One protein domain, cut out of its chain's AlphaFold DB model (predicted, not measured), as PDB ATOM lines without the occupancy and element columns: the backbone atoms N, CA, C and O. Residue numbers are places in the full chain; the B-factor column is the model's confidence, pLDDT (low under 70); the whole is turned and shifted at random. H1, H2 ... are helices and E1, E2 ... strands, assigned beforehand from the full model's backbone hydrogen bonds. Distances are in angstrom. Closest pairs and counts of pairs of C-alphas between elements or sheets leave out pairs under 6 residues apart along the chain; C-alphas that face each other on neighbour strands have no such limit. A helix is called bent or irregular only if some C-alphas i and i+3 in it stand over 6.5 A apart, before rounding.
ATOM      1  N   GLY A  29      10.847  20.054  45.428       78.00
ATOM      2  CA  GLY A  29      11.549  18.891  44.915       78.00
ATOM      3  C   GLY A  29      12.766  19.266  44.093       78.00
ATOM      4  O   GLY A  29      12.838  20.349  43.514       78.00
ATOM      5  N   VAL A  30      13.712  18.336  44.046       79.44
ATOM      6  CA  VAL A  30      14.876  18.366  43.161       79.44
ATOM      7  C   VAL A  30      14.928  17.062  42.372       79.44
ATOM      8  O   VAL A  30      14.361  16.053  42.784       79.44
ATOM      9  N   ILE A  31      15.596  17.084  41.223       79.25
ATOM     10  CA  ILE A  31      15.815  15.892  40.402       79.25
ATOM     11  C   ILE A  31      17.271  15.481  40.578       79.25
ATOM     12  O   ILE A  31      18.173  16.274  40.314       79.25
ATOM     13  N   LEU A  32      17.488  14.251  41.030       77.81
ATOM     14  CA  LEU A  32      18.807  13.639  41.106       77.81
ATOM     15  C   LEU A  32      19.111  12.936  39.784       77.81
ATOM     16  O   LEU A  32      18.221  12.338  39.184       77.81
ATOM     17  N   ASP A  33      20.366  12.978  39.352       79.69
ATOM     18  CA  ASP A  33      20.870  12.079  38.314       79.69
ATOM     19  C   ASP A  33      21.462  10.847  39.003       79.69
ATOM     20  O   ASP A  33      22.496  10.927  39.675       79.69
ATOM     21  N   VAL A  34      20.773   9.715  38.872       75.69
ATOM     22  CA  VAL A  34      21.212   8.421  39.393       75.69
ATOM     23  C   VAL A  34      21.403   7.495  38.204       75.69
ATOM     24  O   VAL A  34      20.432   7.081  37.579       75.69
ATOM     25  N   ASN A  35      22.656   7.172  37.877       76.44
ATOM     26  CA  ASN A  35      22.996   6.312  36.739       76.44
ATOM     27  C   ASN A  35      22.376   6.777  35.393       76.44
ATOM     28  O   ASN A  35      21.978   5.957  34.568       76.44
ATOM     29  N   GLY A  36      22.260   8.092  35.161       74.00
ATOM     30  CA  GLY A  36      21.632   8.656  33.959       74.00
ATOM     31  C   GLY A  36      20.099   8.679  33.991       74.00
ATOM     32  O   GLY A  36      19.482   9.162  33.039       74.00
ATOM     33  N   SER A  37      19.477   8.188  35.067       77.25
ATOM     34  CA  SER A  37      18.039   8.290  35.311       77.25
ATOM     35  C   SER A  37      17.718   9.511  36.169       77.25
ATOM     36  O   SER A  37      18.356   9.769  37.190       77.25
ATOM     37  N   ALA A  38      16.676  10.241  35.773       79.31
ATOM     38  CA  ALA A  38      16.137  11.363  36.533       79.31
ATOM     39  C   ALA A  38      15.279  10.856  37.704       79.31
ATOM     40  O   ALA A  38      14.201  10.298  37.495       79.31
ATOM     41  N   VAL A  39      15.745  11.077  38.933       79.19
ATOM     42  CA  VAL A  39      15.115  10.619  40.176       79.19
ATOM     43  C   VAL A  39      14.575  11.822  40.963       79.19
ATOM     44  O   VAL A  39      15.340  12.472  41.681       79.19
ATOM     45  N   PRO A  40      13.283  12.186  40.827       80.88
ATOM     46  CA  PRO A  40      12.670  13.236  41.633       80.88
ATOM     47  C   PRO A  40      12.593  12.853  43.114       80.88
ATOM     48  O   PRO A  40      11.977  11.856  43.494       80.88
ATOM     49  N   VAL A  41      13.152  13.711  43.961       79.38
ATOM     50  CA  VAL A  41      13.005  13.660  45.418       79.38
ATOM     51  C   VAL A  41      12.349  14.946  45.906       79.38
ATOM     52  O   VAL A  41      12.510  16.002  45.292       79.38
ATOM     53  N   SER A  42      11.585  14.886  46.995       81.81
ATOM     54  CA  SER A  42      10.888  16.069  47.511       81.81
ATOM     55  C   SER A  42      10.846  16.133  49.030       81.81
ATOM     56  O   SER A  42      11.087  15.138  49.712       81.81
ATOM     57  N   THR A  43      10.567  17.329  49.542       80.38
ATOM     58  CA  THR A  43      10.401  17.642  50.958       80.38
ATOM     59  C   THR A  43       9.142  18.474  51.171       80.38
ATOM     60  O   THR A  43       8.762  19.289  50.322       80.38
ATOM     61  N   THR A  44       8.498  18.288  52.320       80.06
ATOM     62  CA  THR A  44       7.310  19.042  52.749       80.06
ATOM     63  C   THR A  44       7.606  20.021  53.893       80.06
ATOM     64  O   THR A  44       6.731  20.806  54.250       80.06
ATOM     65  N   ASP A  45       8.835  20.042  54.434       74.75
ATOM     66  CA  ASP A  45       9.245  20.899  55.566       74.75
ATOM     67  C   ASP A  45      10.168  22.059  55.142       74.75
ATOM     68  O   ASP A  45      11.206  22.347  55.740       74.75
ATOM     69  N   ILE A  46       9.798  22.773  54.077       74.25
ATOM     70  CA  ILE A  46      10.593  23.914  53.580       74.25
ATOM     71  C   ILE A  46      10.611  25.063  54.595       74.25
ATOM     72  O   ILE A  46      11.585  25.811  54.695       74.25
ATOM     73  N   SER A  47       9.528  25.214  55.361       77.19
ATOM     74  CA  SER A  47       9.337  26.315  56.307       77.19
ATOM     75  C   SER A  47      10.444  26.391  57.362       77.19
ATOM     76  O   SER A  47      10.755  27.482  57.840       77.19
ATOM     77  N   ASN A  48      11.078  25.260  57.692       72.19
ATOM     78  CA  ASN A  48      12.138  25.179  58.695       72.19
ATOM     79  C   ASN A  48      13.531  24.924  58.107       72.19
ATOM     80  O   ASN A  48      14.478  24.723  58.870       72.19
ATOM     81  N   VAL A  49      13.700  25.003  56.781       72.75
ATOM     82  CA  VAL A  49      14.930  24.560  56.105       72.75
ATOM     83  C   VAL A  49      16.195  25.273  56.595       72.75
ATOM     84  O   VAL A  49      17.262  24.680  56.719       72.75
ATOM     85  N   LYS A  50      16.077  26.557  56.962       73.19
ATOM     86  CA  LYS A  50      17.194  27.348  57.508       73.19
ATOM     87  C   LYS A  50      17.613  26.910  58.913       73.19
ATOM     88  O   LYS A  50      18.753  27.140  59.297       73.19
ATOM     89  N   LYS A  51      16.686  26.343  59.688       76.31
ATOM     90  CA  LYS A  51      16.898  25.947  61.085       76.31
ATOM     91  C   LYS A  51      17.311  24.480  61.197       76.31
ATOM     92  O   LYS A  51      18.206  24.170  61.974       76.31
ATOM     93  N   ASN A  52      16.662  23.612  60.426       75.81
ATOM     94  CA  ASN A  52      16.785  22.161  60.553       75.81
ATOM     95  C   ASN A  52      17.574  21.519  59.400       75.81
ATOM     96  O   ASN A  52      17.963  20.361  59.516       75.81
ATOM     97  N   GLY A  53      17.833  22.256  58.315       72.88
ATOM     98  CA  GLY A  53      18.296  21.669  57.062       72.88
ATOM     99  C   GLY A  53      17.133  21.152  56.209       72.88
ATOM    100  O   GLY A  53      15.972  21.423  56.506       72.88
ATOM    101  N   ALA A  54      17.441  20.429  55.135       80.44
ATOM    102  CA  ALA A  54      16.457  19.831  54.235       80.44
ATOM    103  C   ALA A  54      16.592  18.306  54.227       80.44
ATOM    104  O   ALA A  54      17.699  17.791  54.079       80.44
ATOM    105  N   GLU A  55      15.469  17.597  54.313       82.69
ATOM    106  CA  GLU A  55      15.404  16.148  54.107       82.69
ATOM    107  C   GLU A  55      14.526  15.853  52.893       82.69
ATOM    108  O   GLU A  55      13.365  16.270  52.845       82.69
ATOM    109  N   PHE A  56      15.097  15.178  51.900       82.25
ATOM    110  CA  PHE A  56      14.432  14.812  50.656       82.25
ATOM    111  C   PHE A  56      14.252  13.305  50.580       82.25
ATOM    112  O   PHE A  56      15.197  12.562  50.841       82.25
ATOM    113  N   THR A  57      13.074  12.865  50.144       83.50
ATOM    114  CA  THR A  57      12.776  11.450  49.916       83.50
ATOM    115  C   THR A  57      12.287  11.197  48.497       83.50
ATOM    116  O   THR A  57      11.615  12.038  47.882       83.50
ATOM    117  N   LEU A  58      12.610  10.013  47.983       84.69
ATOM    118  CA  LEU A  58      12.026   9.482  46.760       84.69
ATOM    119  C   LEU A  58      10.505   9.387  46.899       84.69
ATOM    120  O   LEU A  58       9.993   8.908  47.907       84.69
ATOM    121  N   GLN A  59       9.791   9.852  45.878       76.38
ATOM    122  CA  GLN A  59       8.326   9.872  45.888       76.38
ATOM    123  C   GLN A  59       7.718   8.583  45.335       76.38
ATOM    124  O   GLN A  59       6.663   8.145  45.785       76.38
ATOM    125  N   THR A  60       8.383   7.974  44.356       77.19
ATOM    126  CA  THR A  60       7.945   6.746  43.689       77.19
ATOM    127  C   THR A  60       9.156   5.933  43.261       77.19
ATOM    128  O   THR A  60      10.161   6.549  42.902       77.19
ATOM    129  N   PRO A  61       9.070   4.595  43.212       80.94
ATOM    130  CA  PRO A  61      10.158   3.775  42.698       80.94
ATOM    131  C   PRO A  61      10.512   4.100  41.239       80.94
ATOM    132  O   PRO A  61       9.626   4.424  40.445       80.94
ATOM    133  N   ILE A  62      11.799   4.028  40.879       80.06
ATOM    134  CA  ILE A  62      12.296   4.394  39.537       80.06
ATOM    135  C   ILE A  62      13.255   3.339  39.006       80.06
ATOM    136  O   ILE A  62      14.276   3.061  39.628       80.06
ATOM    137  N   ALA A  63      12.964   2.798  37.824       81.62
ATOM    138  CA  ALA A  63      13.859   1.870  37.143       81.62
ATOM    139  C   ALA A  63      15.175   2.568  36.744       81.62
ATOM    140  O   ALA A  63      15.174   3.600  36.065       81.62
ATOM    141  N   LEU A  64      16.309   1.996  37.152       74.31
ATOM    142  CA  LEU A  64      17.654   2.458  36.777       74.31
ATOM    143  C   LEU A  64      18.254   1.674  35.603       74.31
ATOM    144  O   LEU A  64      19.343   2.009  35.133       74.31
ATOM    145  N   GLY A  65      17.569   0.626  35.140       76.25
ATOM    146  CA  GLY A  65      18.067  -0.291  34.117       76.25
ATOM    147  C   GLY A  65      18.928  -1.412  34.703       76.25
ATOM    148  O   GLY A  65      18.713  -1.838  35.831       76.25
ATOM    149  N   SER A  66      19.883  -1.924  33.926       78.19
ATOM    150  CA  SER A  66      20.679  -3.118  34.262       78.19
ATOM    151  C   SER A  66      21.632  -2.925  35.449       78.19
ATOM    152  O   SER A  66      22.306  -1.889  35.526       78.19
ATOM    153  N   ILE A  67      21.810  -3.968  36.265       76.44
ATOM    154  CA  ILE A  67      22.742  -3.966  37.404       76.44
ATOM    155  C   ILE A  67      24.198  -3.642  37.021       76.44
ATOM    156  O   ILE A  67      24.837  -2.876  37.734       76.44
ATOM    157  N   ASP A  68      24.690  -4.094  35.861       77.81
ATOM    158  CA  ASP A  68      26.074  -3.840  35.414       77.81
ATOM    159  C   ASP A  68      26.378  -2.343  35.265       77.81
ATOM    160  O   ASP A  68      27.456  -1.849  35.604       77.81
ATOM    161  N   LYS A  69      25.401  -1.586  34.749       78.19
ATOM    162  CA  LYS A  69      25.524  -0.129  34.606       78.19
ATOM    163  C   LYS A  69      25.535   0.549  35.968       78.19
ATOM    164  O   LYS A  69      26.316   1.474  36.176       78.19
ATOM    165  N   PHE A  70      24.688   0.081  36.880       79.69
ATOM    166  CA  PHE A  70      24.630   0.610  38.234       79.69
ATOM    167  C   PHE A  70      25.906   0.327  39.019       79.69
ATOM    168  O   PHE A  70      26.420   1.242  39.655       79.69
ATOM    169  N   GLU A  71      26.450  -0.887  38.934       79.94
ATOM    170  CA  GLU A  71      27.721  -1.241  39.568       79.94
ATOM    171  C   GLU A  71      28.842  -0.325  39.076       79.94
ATOM    172  O   GLU A  71      29.540   0.291  39.881       79.94
ATOM    173  N   LYS A  72      28.952  -0.150  37.754       82.19
ATOM    174  CA  LYS A  72      29.930   0.761  37.157       82.19
ATOM    175  C   LYS A  72      29.761   2.194  37.666       82.19
ATOM    176  O   LYS A  72      30.740   2.832  38.040       82.19
ATOM    177  N   TRP A  73      28.530   2.701  37.709       83.44
ATOM    178  CA  TRP A  73      28.241   4.036  38.235       83.44
ATOM    179  C   TRP A  73      28.596   4.164  39.723       83.44
ATOM    180  O   TRP A  73      29.212   5.154  40.118       83.44
ATOM    181  N   ALA A  74      28.250   3.168  40.543       81.19
ATOM    182  CA  ALA A  74      28.527   3.166  41.975       81.19
ATOM    183  C   ALA A  74      30.037   3.134  42.253       81.19
ATOM    184  O   ALA A  74      30.533   3.882  43.103       81.19
ATOM    185  N   GLN A  75      30.779   2.343  41.478       83.44
ATOM    186  CA  GLN A  75      32.233   2.297  41.525       83.44
ATOM    187  C   GLN A  75      32.848   3.637  41.099       83.44
ATOM    188  O   GLN A  75      33.663   4.193  41.832       83.44
ATOM    189  N   ASP A  76      32.421   4.206  39.968       84.44
ATOM    190  CA  ASP A  76      32.977   5.455  39.432       84.44
ATOM    191  C   ASP A  76      32.687   6.672  40.335       84.44
ATOM    192  O   ASP A  76      33.489   7.607  40.396       84.44
ATOM    193  N   LYS A  77      31.529   6.703  41.014       79.06
ATOM    194  CA  LYS A  77      31.078   7.859  41.814       79.06
ATOM    195  C   LYS A  77      31.383   7.755  43.300       79.06
ATOM    196  O   LYS A  77      31.663   8.780  43.918       79.06
ATOM    197  N   PHE A  78      31.330   6.553  43.864       77.94
ATOM    198  CA  PHE A  78      31.455   6.339  45.308       77.94
ATOM    199  C   PHE A  78      32.608   5.406  45.675       77.94
ATOM    200  O   PHE A  78      32.856   5.207  46.862       77.94
ATOM    201  N   ASN A  79      33.322   4.849  44.688       80.81
ATOM    202  CA  ASN A  79      34.352   3.831  44.901       80.81
ATOM    203  C   ASN A  79      33.815   2.619  45.688       80.81
ATOM    204  O   ASN A  79      34.513   2.036  46.517       80.81
ATOM    205  N   VAL A  80      32.549   2.269  45.440       75.69
ATOM    206  CA  VAL A  80      31.867   1.112  46.027       75.69
ATOM    207  C   VAL A  80      31.787   0.007  44.981       75.69
ATOM    208  O   VAL A  80      31.322   0.243  43.869       75.69
ATOM    209  N   SER A  81      32.205  -1.199  45.353       77.00
ATOM    210  CA  SER A  81      32.005  -2.412  44.555       77.00
ATOM    211  C   SER A  81      30.867  -3.236  45.142       77.00
ATOM    212  O   SER A  81      30.737  -3.335  46.365       77.00
ATOM    213  N   LEU A  82      30.046  -3.829  44.276       75.31
ATOM    214  CA  LEU A  82      29.052  -4.802  44.714       75.31
ATOM    215  C   LEU A  82      29.747  -6.130  45.064       75.31
ATOM    216  O   LEU A  82      30.755  -6.478  44.445       75.31
ATOM    217  N   PRO A  83      29.251  -6.870  46.069       73.19
ATOM    218  CA  PRO A  83      29.816  -8.162  46.427       73.19
ATOM    219  C   PRO A  83      29.536  -9.202  45.333       73.19
ATOM    220  O   PRO A  83      28.475  -9.219  44.707       73.19
ATOM    221  N   THR A  84      30.495 -10.093  45.121       77.00
ATOM    222  CA  THR A  84      30.459 -11.161  44.118       77.00
ATOM    223  C   THR A  84      29.908 -12.460  44.703       77.00
ATOM    224  O   THR A  84      29.821 -12.637  45.915       77.00
ATOM    225  N   ALA A  85      29.571 -13.433  43.848       76.19
ATOM    226  CA  ALA A  85      29.086 -14.740  44.304       76.19
ATOM    227  C   ALA A  85      30.077 -15.463  45.236       76.19
ATOM    228  O   ALA A  85      29.657 -16.262  46.068       76.19
ATOM    229  N   ALA A  86      31.379 -15.183  45.112       80.25
ATOM    230  CA  ALA A  86      32.414 -15.760  45.965       80.25
ATOM    231  C   ALA A  86      32.393 -15.206  47.400       80.25
ATOM    232  O   ALA A  86      32.877 -15.874  48.312       80.25
ATOM    233  N   ASP A  87      31.807 -14.024  47.605       81.25
ATOM    234  CA  ASP A  87      31.710 -13.376  48.916       81.25
ATOM    235  C   ASP A  87      30.587 -13.970  49.786       81.25
ATOM    236  O   ASP A  87      30.484 -13.656  50.973       81.25
ATOM    237  N   PHE A  88      29.757 -14.861  49.225       75.69
ATOM    238  CA  PHE A  88      28.611 -15.454  49.909       75.69
ATOM    239  C   PHE A  88      28.684 -16.986  49.995       75.69
ATOM    240  O   PHE A  88      29.110 -17.653  49.052       75.69
ATOM    241  N   PRO A  89      28.205 -17.589  51.099       76.69
ATOM    242  CA  PRO A  89      28.050 -19.036  51.194       76.69
ATOM    243  C   PRO A  89      26.840 -19.533  50.380       76.69
ATOM    244  O   PRO A  89      25.891 -18.779  50.151       76.69
ATOM    245  N   PRO A  90      26.799 -20.819  49.985       77.56
ATOM    246  CA  PRO A  90      25.587 -21.420  49.438       77.56
ATOM    247  C   PRO A  90      24.403 -21.366  50.422       77.56
ATOM    248  O   PRO A  90      24.614 -21.549  51.624       77.56
ATOM    249  N   PRO A  91      23.159 -21.159  49.945       75.62
ATOM    250  CA  PRO A  91      22.755 -20.936  48.548       75.62
ATOM    251  C   PRO A  91      22.780 -19.455  48.109       75.62
ATOM    252  O   PRO A  91      22.361 -19.144  46.994       75.62
ATOM    253  N   LEU A  92      23.250 -18.532  48.957       72.88
ATOM    254  CA  LEU A  92      23.236 -17.086  48.691       72.88
ATOM    255  C   LEU A  92      24.162 -16.679  47.536       72.88
ATOM    256  O   LEU A  92      23.870 -15.721  46.825       72.88
ATOM    257  N   ASN A  93      25.227 -17.441  47.281       76.75
ATOM    258  CA  ASN A  93      26.071 -17.266  46.094       76.75
ATOM    259  C   ASN A  93      25.281 -17.359  44.772       76.75
ATOM    260  O   ASN A  93      25.602 -16.666  43.809       76.75
ATOM    261  N   THR A  94      24.224 -18.176  44.734       75.44
ATOM    262  CA  THR A  94      23.345 -18.342  43.564       75.44
ATOM    263  C   THR A  94      22.517 -17.090  43.280       75.44
ATOM    264  O   THR A  94      22.188 -16.829  42.127       75.44
ATOM    265  N   VAL A  95      22.223 -16.287  44.310       72.94
ATOM    266  CA  VAL A  95      21.514 -15.008  44.166       72.94
ATOM    267  C   VAL A  95      22.366 -14.054  43.337       72.94
ATOM    268  O   VAL A  95      21.892 -13.536  42.336       72.94
ATOM    269  N   VAL A  96      23.652 -13.896  43.663       71.31
ATOM    270  CA  VAL A  96      24.545 -12.968  42.944       71.31
ATOM    271  C   VAL A  96      24.735 -13.351  41.465       71.31
ATOM    272  O   VAL A  96      24.869 -12.486  40.602       71.31
ATOM    273  N   GLY A  97      24.696 -14.646  41.144       67.50
ATOM    274  CA  GLY A  97      24.710 -15.111  39.753       67.50
ATOM    275  C   GLY A  97      23.406 -14.845  38.990       67.50
ATOM    276  O   GLY A  97      23.434 -14.694  37.773       67.50
ATOM    277  N   ALA A  98      22.265 -14.779  39.680       69.94
ATOM    278  CA  ALA A  98      20.963 -14.537  39.058       69.94
ATOM    279  C   ALA A  98      20.694 -13.042  38.798       69.94
ATOM    280  O   ALA A  98      19.966 -12.699  37.867       69.94
ATOM    281  N   ILE A  99      21.302 -12.150  39.586       70.19
ATOM    282  CA  ILE A  99      21.049 -10.703  39.504       70.19
ATOM    283  C   ILE A  99      21.782 -10.000  38.357       70.19
ATOM    284  O   ILE A  99      21.333  -8.939  37.934       70.19
ATOM    285  N   THR A 100      22.857 -10.587  37.812       66.44
ATOM    286  CA  THR A 100      23.749  -9.977  36.797       66.44
ATOM    287  C   THR A 100      23.060  -9.649  35.461       66.44
ATOM    288  O   THR A 100      23.621  -8.947  34.632       66.44
ATOM    289  N   GLY A 101      21.823 -10.108  35.244       64.62
ATOM    290  CA  GLY A 101      21.020  -9.805  34.052       64.62
ATOM    291  C   GLY A 101      19.741  -9.009  34.320       64.62
ATOM    292  O   GLY A 101      18.914  -8.877  33.418       64.62
ATOM    293  N   MET A 102      19.535  -8.524  35.545       70.31
ATOM    294  CA  MET A 102      18.255  -7.956  35.962       70.31
ATOM    295  C   MET A 102      18.193  -6.435  35.842       70.31
ATOM    296  O   MET A 102      19.198  -5.733  35.985       70.31
ATOM    297  N   GLU A 103      16.974  -5.932  35.636       74.06
ATOM    298  CA  GLU A 103      16.668  -4.525  35.866       74.06
ATOM    299  C   GLU A 103      16.537  -4.253  37.365       74.06
ATOM    300  O   GLU A 103      15.926  -5.026  38.107       74.06
ATOM    301  N   ILE A 104      17.116  -3.138  37.800       76.06
ATOM    302  CA  ILE A 104      17.036  -2.656  39.174       76.06
ATOM    303  C   ILE A 104      16.167  -1.404  39.263       76.06
ATOM    304  O   ILE A 104      16.135  -0.567  38.355       76.06
ATOM    305  N   THR A 105      15.494  -1.258  40.395       79.62
ATOM    306  CA  THR A 105      14.629  -0.119  40.710       79.62
ATOM    307  C   THR A 105      15.170   0.582  41.947       79.62
ATOM    308  O   THR A 105      15.492  -0.073  42.930       79.62
ATOM    309  N   VAL A 106      15.277   1.913  41.938       76.81
ATOM    310  CA  VAL A 106      15.434   2.679  43.181       76.81
ATOM    311  C   VAL A 106      14.114   2.628  43.915       76.81
ATOM    312  O   VAL A 106      13.139   3.187  43.425       76.81
ATOM    313  N   GLU A 107      14.080   2.006  45.084       80.50
ATOM    314  CA  GLU A 107      12.909   2.063  45.965       80.50
ATOM    315  C   GLU A 107      13.034   3.145  47.022       80.50
ATOM    316  O   GLU A 107      12.028   3.673  47.494       80.50
ATOM    317  N   TYR A 108      14.265   3.507  47.373       75.56
ATOM    318  CA  TYR A 108      14.516   4.492  48.402       75.56
ATOM    319  C   TYR A 108      15.705   5.365  48.022       75.56
ATOM    320  O   TYR A 108      16.811   4.884  47.799       75.56
ATOM    321  N   ALA A 109      15.479   6.670  47.974       76.81
ATOM    322  CA  ALA A 109      16.539   7.663  47.961       76.81
ATOM    323  C   ALA A 109      16.221   8.680  49.049       76.81
ATOM    324  O   ALA A 109      15.114   9.222  49.086       76.81
ATOM    325  N   HIS A 110      17.183   8.917  49.927       80.50
ATOM    326  CA  HIS A 110      17.102   9.876  51.009       80.50
ATOM    327  C   HIS A 110      18.336  10.764  50.989       80.50
ATOM    328  O   HIS A 110      19.456  10.278  50.831       80.50
ATOM    329  N   ILE A 111      18.122  12.070  51.110       81.50
ATOM    330  CA  ILE A 111      19.194  13.060  51.185       81.50
ATOM    331  C   ILE A 111      18.902  13.981  52.351       81.50
ATOM    332  O   ILE A 111      17.837  14.596  52.408       81.50
ATOM    333  N   LYS A 112      19.894  14.141  53.220       82.06
ATOM    334  CA  LYS A 112      19.875  15.054  54.349       82.06
ATOM    335  C   LYS A 112      20.941  16.124  54.171       82.06
ATOM    336  O   LYS A 112      22.143  15.874  54.266       82.06
ATOM    337  N   ILE A 113      20.473  17.343  53.934       78.88
ATOM    338  CA  ILE A 113      21.300  18.539  53.835       78.88
ATOM    339  C   ILE A 113      21.231  19.260  55.185       78.88
ATOM    340  O   ILE A 113      20.163  19.762  55.536       78.88
ATOM    341  N   PRO A 114      22.322  19.324  55.959       77.31
ATOM    342  CA  PRO A 114      22.340  20.042  57.231       77.31
ATOM    343  C   PRO A 114      22.143  21.560  57.046       77.31
ATOM    344  O   PRO A 114      22.404  22.101  55.969       77.31
ATOM    345  N   PRO A 115      21.685  22.288  58.084       76.69
ATOM    346  CA  PRO A 115      21.545  23.737  58.004       76.69
ATOM    347  C   PRO A 115      22.922  24.387  57.830       76.69
ATOM    348  O   PRO A 115      23.886  24.026  58.507       76.69
ATOM    349  N   ALA A 116      23.012  25.383  56.947       64.38
ATOM    350  CA  ALA A 116      24.241  26.143  56.758       64.38
ATOM    351  C   ALA A 116      24.604  26.876  58.063       64.38
ATOM    352  O   ALA A 116      23.930  27.828  58.461       64.38
ATOM    353  N   THR A 117      25.670  26.438  58.736       61.38
ATOM    354  CA  THR A 117      26.247  27.171  59.870       61.38
ATOM    355  C   THR A 117      27.367  28.063  59.350       61.38
ATOM    356  O   THR A 117      28.202  27.648  58.554       61.38
ATOM    357  N   THR A 118      27.376  29.328  59.758       56.97
ATOM    358  CA  THR A 118      28.201  30.383  59.147       56.97
ATOM    359  C   THR A 118      29.700  30.309  59.482       56.97
ATOM    360  O   THR A 118      30.404  31.285  59.238       56.97
ATOM    361  N   THR A 119      30.213  29.223  60.077       56.38
ATOM    362  CA  THR A 119      31.558  29.236  60.698       56.38
ATOM    363  C   THR A 119      32.355  27.926  60.685       56.38
ATOM    364  O   THR A 119      33.481  27.926  61.175       56.38
ATOM    365  N   THR A 120      31.849  26.823  60.133       48.16
ATOM    366  CA  THR A 120      32.573  25.532  60.107       48.16
ATOM    367  C   THR A 120      32.560  24.957  58.689       48.16
ATOM    368  O   THR A 120      31.585  25.206  57.979       48.16
ATOM    369  N   PRO A 121      33.606  24.227  58.244       46.44
ATOM    370  CA  PRO A 121      33.591  23.574  56.940       46.44
ATOM    371  C   PRO A 121      32.358  22.682  56.838       46.44
ATOM    372  O   PRO A 121      32.022  21.992  57.799       46.44
ATOM    373  N   ASP A 122      31.700  22.781  55.690       53.66
ATOM    374  CA  ASP A 122      30.499  22.073  55.253       53.66
ATOM    375  C   ASP A 122      30.224  20.769  56.036       53.66
ATOM    376  O   ASP A 122      30.992  19.808  55.906       53.66
ATOM    377  N   PRO A 123      29.181  20.697  56.889       58.16
ATOM    378  CA  PRO A 123      28.771  19.415  57.434       58.16
ATOM    379  C   PRO A 123      28.318  18.557  56.249       58.16
ATOM    380  O   PRO A 123      27.392  18.923  55.533       58.16
ATOM    381  N   ALA A 124      29.037  17.461  55.999       67.88
ATOM    382  CA  ALA A 124      28.856  16.658  54.797       67.88
ATOM    383  C   ALA A 124      27.379  16.276  54.596       67.88
ATOM    384  O   ALA A 124      26.722  15.811  55.529       67.88
ATOM    385  N   VAL A 125      26.872  16.464  53.374       75.19
ATOM    386  CA  VAL A 125      25.538  15.994  52.981       75.19
ATOM    387  C   VAL A 125      25.473  14.488  53.217       75.19
ATOM    388  O   VAL A 125      26.295  13.729  52.689       75.19
ATOM    389  N   ALA A 126      24.502  14.069  54.023       79.38
ATOM    390  CA  ALA A 126      24.249  12.661  54.255       79.38
ATOM    391  C   ALA A 126      23.231  12.148  53.231       79.38
ATOM    392  O   ALA A 126      22.345  12.884  52.791       79.38
ATOM    393  N   TYR A 127      23.389  10.906  52.804       77.69
ATOM    394  CA  TYR A 127      22.543  10.271  51.817       77.69
ATOM    395  C   TYR A 127      22.432   8.777  52.086       77.69
ATOM    396  O   TYR A 127      23.369   8.132  52.563       77.69
ATOM    397  N   THR A 128      21.293   8.234  51.680       81.06
ATOM    398  CA  THR A 128      21.043   6.804  51.572       81.06
ATOM    399  C   THR A 128      20.355   6.545  50.238       81.06
ATOM    400  O   THR A 128      19.338   7.156  49.922       81.06
ATOM    401  N   LEU A 129      20.895   5.626  49.447       79.19
ATOM    402  CA  LEU A 129      20.276   5.128  48.225       79.19
ATOM    403  C   LEU A 129      20.112   3.620  48.363       79.19
ATOM    404  O   LEU A 129      21.099   2.935  48.612       79.19
ATOM    405  N   GLN A 130      18.898   3.108  48.183       80.94
ATOM    406  CA  GLN A 130      18.620   1.679  48.100       80.94
ATOM    407  C   GLN A 130      17.926   1.355  46.781       80.94
ATOM    408  O   GLN A 130      16.961   2.007  46.365       80.94
ATOM    409  N   VAL A 131      18.436   0.314  46.146       77.19
ATOM    410  CA  VAL A 131      17.921  -0.272  44.922       77.19
ATOM    411  C   VAL A 131      17.512  -1.706  45.197       77.19
ATOM    412  O   VAL A 131      18.170  -2.403  45.970       77.19
ATOM    413  N   ASN A 132      16.450  -2.167  44.557       79.75
ATOM    414  CA  ASN A 132      16.028  -3.552  44.617       79.75
ATOM    415  C   ASN A 132      15.878  -4.153  43.217       79.75
ATOM    416  O   ASN A 132      15.869  -3.450  42.203       79.75
ATOM    417  N   GLY A 133      15.764  -5.473  43.174       74.50
ATOM    418  CA  GLY A 133      15.383  -6.208  41.979       74.50
ATOM    419  C   GLY A 133      14.667  -7.494  42.360       74.50
ATOM    420  O   GLY A 133      15.002  -8.134  43.360       74.50
ATOM    421  N   GLN A 134      13.664  -7.865  41.568       77.94
ATOM    422  CA  GLN A 134      12.846  -9.052  41.805       77.94
ATOM    423  C   GLN A 134      13.263 -10.192  40.881       77.94
ATOM    424  O   GLN A 134      13.198 -10.051  39.661       77.94
ATOM    425  N   LEU A 135      13.716 -11.302  41.465       74.00
ATOM    426  CA  LEU A 135      14.206 -12.454  40.715       74.00
ATOM    427  C   LEU A 135      13.078 -13.045  39.853       74.00
ATOM    428  O   LEU A 135      11.925 -13.064  40.293       74.00
ATOM    429  N   PRO A 136      13.392 -13.549  38.645       69.00
ATOM    430  CA  PRO A 136      12.398 -14.204  37.798       69.00
ATOM    431  C   PRO A 136      11.864 -15.494  38.433       69.00
ATOM    432  O   PRO A 136      10.676 -15.781  38.321       69.00
ATOM    433  N   ASP A 137      12.730 -16.220  39.144       77.50
ATOM    434  CA  ASP A 137      12.405 -17.440  39.874       77.50
ATOM    435  C   ASP A 137      12.874 -17.325  41.331       77.50
ATOM    436  O   ASP A 137      13.956 -16.801  41.615       77.50
ATOM    437  N   GLU A 138      12.071 -17.841  42.262       82.38
ATOM    438  CA  GLU A 138      12.432 -17.900  43.678       82.38
ATOM    439  C   GLU A 138      13.587 -18.888  43.904       82.38
ATOM    440  O   GLU A 138      13.519 -20.059  43.521       82.38
ATOM    441  N   ILE A 139      14.638 -18.446  44.597       81.19
ATOM    442  CA  ILE A 139      15.733 -19.324  45.024       81.19
ATOM    443  C   ILE A 139      15.373 -19.919  46.382       81.19
ATOM    444  O   ILE A 139      15.378 -19.225  47.399       81.19
ATOM    445  N   SER A 140      15.081 -21.217  46.421       82.31
ATOM    446  CA  SER A 140      14.694 -21.882  47.666       82.31
ATOM    447  C   SER A 140      15.856 -21.954  48.669       82.31
ATOM    448  O   SER A 140      16.927 -22.479  48.365       82.31
ATOM    449  N   LEU A 141      15.625 -21.449  49.885       79.69
ATOM    450  CA  LEU A 141      16.511 -21.601  51.047       79.69
ATOM    451  C   LEU A 141      16.153 -22.849  51.851       79.69
ATOM    452  O   LEU A 141      17.023 -23.603  52.280       79.69
ATOM    453  N   ILE A 142      14.850 -23.046  52.052       79.62
ATOM    454  CA  ILE A 142      14.256 -24.222  52.672       79.62
ATOM    455  C   ILE A 142      13.156 -24.700  51.718       79.62
ATOM    456  O   ILE A 142      12.186 -23.959  51.512       79.62
ATOM    457  N   PRO A 143      13.271 -25.914  51.143       81.19
ATOM    458  CA  PRO A 143      12.328 -26.419  50.150       81.19
ATOM    459  C   PRO A 143      10.870 -26.280  50.594       81.19
ATOM    460  O   PRO A 143      10.479 -26.833  51.621       81.19
ATOM    461  N   ASN A 144      10.066 -25.562  49.803       78.00
ATOM    462  CA  ASN A 144       8.637 -25.295  50.036       78.00
ATOM    463  C   ASN A 144       8.295 -24.524  51.329       78.00
ATOM    464  O   ASN A 144       7.138 -24.533  51.748       78.00
ATOM    465  N   VAL A 145       9.272 -23.887  51.981       82.88
ATOM    466  CA  VAL A 145       9.066 -23.147  53.241       82.88
ATOM    467  C   VAL A 145       9.548 -21.708  53.127       82.88
ATOM    468  O   VAL A 145       8.855 -20.796  53.569       82.88
ATOM    469  N   LEU A 146      10.741 -21.504  52.567       73.62
ATOM    470  CA  LEU A 146      11.369 -20.193  52.486       73.62
ATOM    471  C   LEU A 146      12.236 -20.109  51.235       73.62
ATOM    472  O   LEU A 146      13.080 -20.979  51.006       73.62
ATOM    473  N   GLY A 147      12.090 -19.027  50.485       84.19
ATOM    474  CA  GLY A 147      12.956 -18.716  49.362       84.19
ATOM    475  C   GLY A 147      13.221 -17.225  49.225       84.19
ATOM    476  O   GLY A 147      12.659 -16.393  49.939       84.19
ATOM    477  N   ILE A 148      14.148 -16.908  48.331       81.94
ATOM    478  CA  ILE A 148      14.573 -15.557  47.996       81.94
ATOM    479  C   ILE A 148      13.889 -15.169  46.694       81.94
ATOM    480  O   ILE A 148      14.165 -15.757  45.652       81.94
ATOM    481  N   ALA A 149      13.022 -14.162  46.763       82.81
ATOM    482  CA  ALA A 149      12.297 -13.626  45.610       82.81
ATOM    483  C   ALA A 149      12.964 -12.380  45.000       82.81
ATOM    484  O   ALA A 149      12.517 -11.871  43.978       82.81
ATOM    485  N   GLY A 150      14.023 -11.857  45.614       79.62
ATOM    486  CA  GLY A 150      14.661 -10.625  45.169       79.62
ATOM    487  C   GLY A 150      15.849 -10.232  46.030       79.62
ATOM    488  O   GLY A 150      16.275 -10.974  46.915       79.62
ATOM    489  N   PHE A 151      16.373  -9.046  45.765       74.75
ATOM    490  CA  PHE A 151      17.516  -8.476  46.462       74.75
ATOM    491  C   PHE A 151      17.299  -6.991  46.726       74.75
ATOM    492  O   PHE A 151      16.561  -6.329  46.002       74.75
ATOM    493  N   VAL A 152      17.998  -6.473  47.732       78.38
ATOM    494  CA  VAL A 152      18.114  -5.040  48.005       78.38
ATOM    495  C   VAL A 152      19.589  -4.735  48.239       78.38
ATOM    496  O   VAL A 152      20.244  -5.414  49.029       78.38
ATOM    497  N   PHE A 153      20.106  -3.712  47.568       72.69
ATOM    498  CA  PHE A 153      21.440  -3.161  47.793       72.69
ATOM    499  C   PHE A 153      21.329  -1.672  48.057       72.69
ATOM    500  O   PHE A 153      20.407  -1.016  47.582       72.69
ATOM    501  N   GLY A 154      22.285  -1.111  48.783       73.44
ATOM    502  CA  GLY A 154      22.307   0.323  48.982       73.44
ATOM    503  C   GLY A 154      23.666   0.858  49.373       73.44
ATOM    504  O   GLY A 154      24.543   0.121  49.815       73.44
ATOM    505  N   VAL A 155      23.810   2.165  49.203       73.81
ATOM    506  CA  VAL A 155      24.946   2.951  49.677       73.81
ATOM    507  C   VAL A 155      24.422   3.997  50.642       73.81
ATOM    508  O   VAL A 155      23.395   4.627  50.391       73.81
ATOM    509  N   SER A 156      25.109   4.164  51.766       81.00
ATOM    510  CA  SER A 156      24.768   5.175  52.756       81.00
ATOM    511  C   SER A 156      26.030   5.707  53.413       81.00
ATOM    512  O   SER A 156      26.949   4.939  53.703       81.00
ATOM    513  N   ASN A 157      26.072   7.015  53.647       79.62
ATOM    514  CA  ASN A 157      27.030   7.646  54.559       79.62
ATOM    515  C   ASN A 157      26.338   8.184  55.828       79.62
ATOM    516  O   ASN A 157      26.952   8.930  56.591       79.62
TER     517      ASN A 157
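Overview. This is residues 29 to 157 of the 162 residues of an uncharacterized protein of Janthinobacterium sp. HH01 (UniProt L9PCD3). What does the model look like? A long, strongly twisted ribbon of sheet runs along the rod, its length made by E5, E6 and E7; E3 lies beside residues 108 to 113 of E5, E2 beside E3 and E1 beside E2, while E4 lies beside residues 103 to 106 of E5. H2 and H3 pack on the same face, while small H1 only grazes the sheet near E3. What are the figures? The printed part has 129 residues, with three named helices and seven named strands, which follow along the chain as E1, E2, H1, E3, E4, H2, H3, E5, E6 and E7; the class is mixed, helices and strands. The sheet is branched, with the antiparallel neighbour pairs E1 and E2, E2 and E3, E3 and E5, E4 and E5, E5 and E6, and E6 and E7. It is loose, with a radius of gyration of the C-alphas of 17.8 A and spans of 57 by 27 by 27 A.

Along the chain. Where are the strands? E5 is residues 103 to 113, 29.6 A long; E6 is 126 to 142, 38.2 A; E7 is 146 to 156, 28.7 A, ending at C-alpha 156 (24.768, 5.175, 52.756). E1 is 29 to 34, beginning at C-alpha 29 (11.549, 18.891, 44.915); E2 is 37 to 43, E3 54 to 58 and E4 62 to 66. Where are the helices? H1 is residues 46 to 52, H2 67 to 78, 15.6 A long, and H3 92 to 99.

Arrangement. How is the sheet joined? E5, E6 and E7 form a meander, each strand the antiparallel neighbour of the one before, with N 110 and O 128 at 2.8 A and N 131 and O 153 at 2.8 A; E6 bends by 94 degrees at residue 137 and E7 by 63 degrees at 149. On the other side of E5 from E6 lie E3, with N 56 and O 111 at 2.8 A, and E4, with N 64 and O 104 at 2.8 A. E2 is the antiparallel neighbour of E3, with N 42 and O 57 at 3.0 A, and forms a hairpin with E1, with N 32 and O 39 at 2.9 A. How do the helices stand? H3, at a height over the sheet of 8.4 A, is over E7 and, only just, with 3 C-alphas, over E6; it runs across the strands, at 72 degrees to E7 on the local plane, and its closest C-alphas to E6 are Ile 99 and Leu 135, 7.2 A. H2, at a height of 8.5 A, is over none of the strands, but only just: 2 of its C-alphas fall on E1 and 2 on E5. Are their backbones whole? Every O i to N i+4 pair is within hydrogen-bond range in H2, 3 of 4 in H3 and 1 of 3 in irregular H1, where C-alphas 47 and 50 are 8.0 A apart and 2 of 4 O i to N i+3 pairs are within range.

Size, cuts and confidence. How large is it? The C-alphas farthest apart, Thr 119 and Asn 144, are 60.1 A apart, and the printed part has no cut. Which links are long, and where is confidence low? H2 to H3 and E5 to E6 are long links; pLDDT is under 70 at 97 to 98, 100 to 101, 116 to 124 and 136.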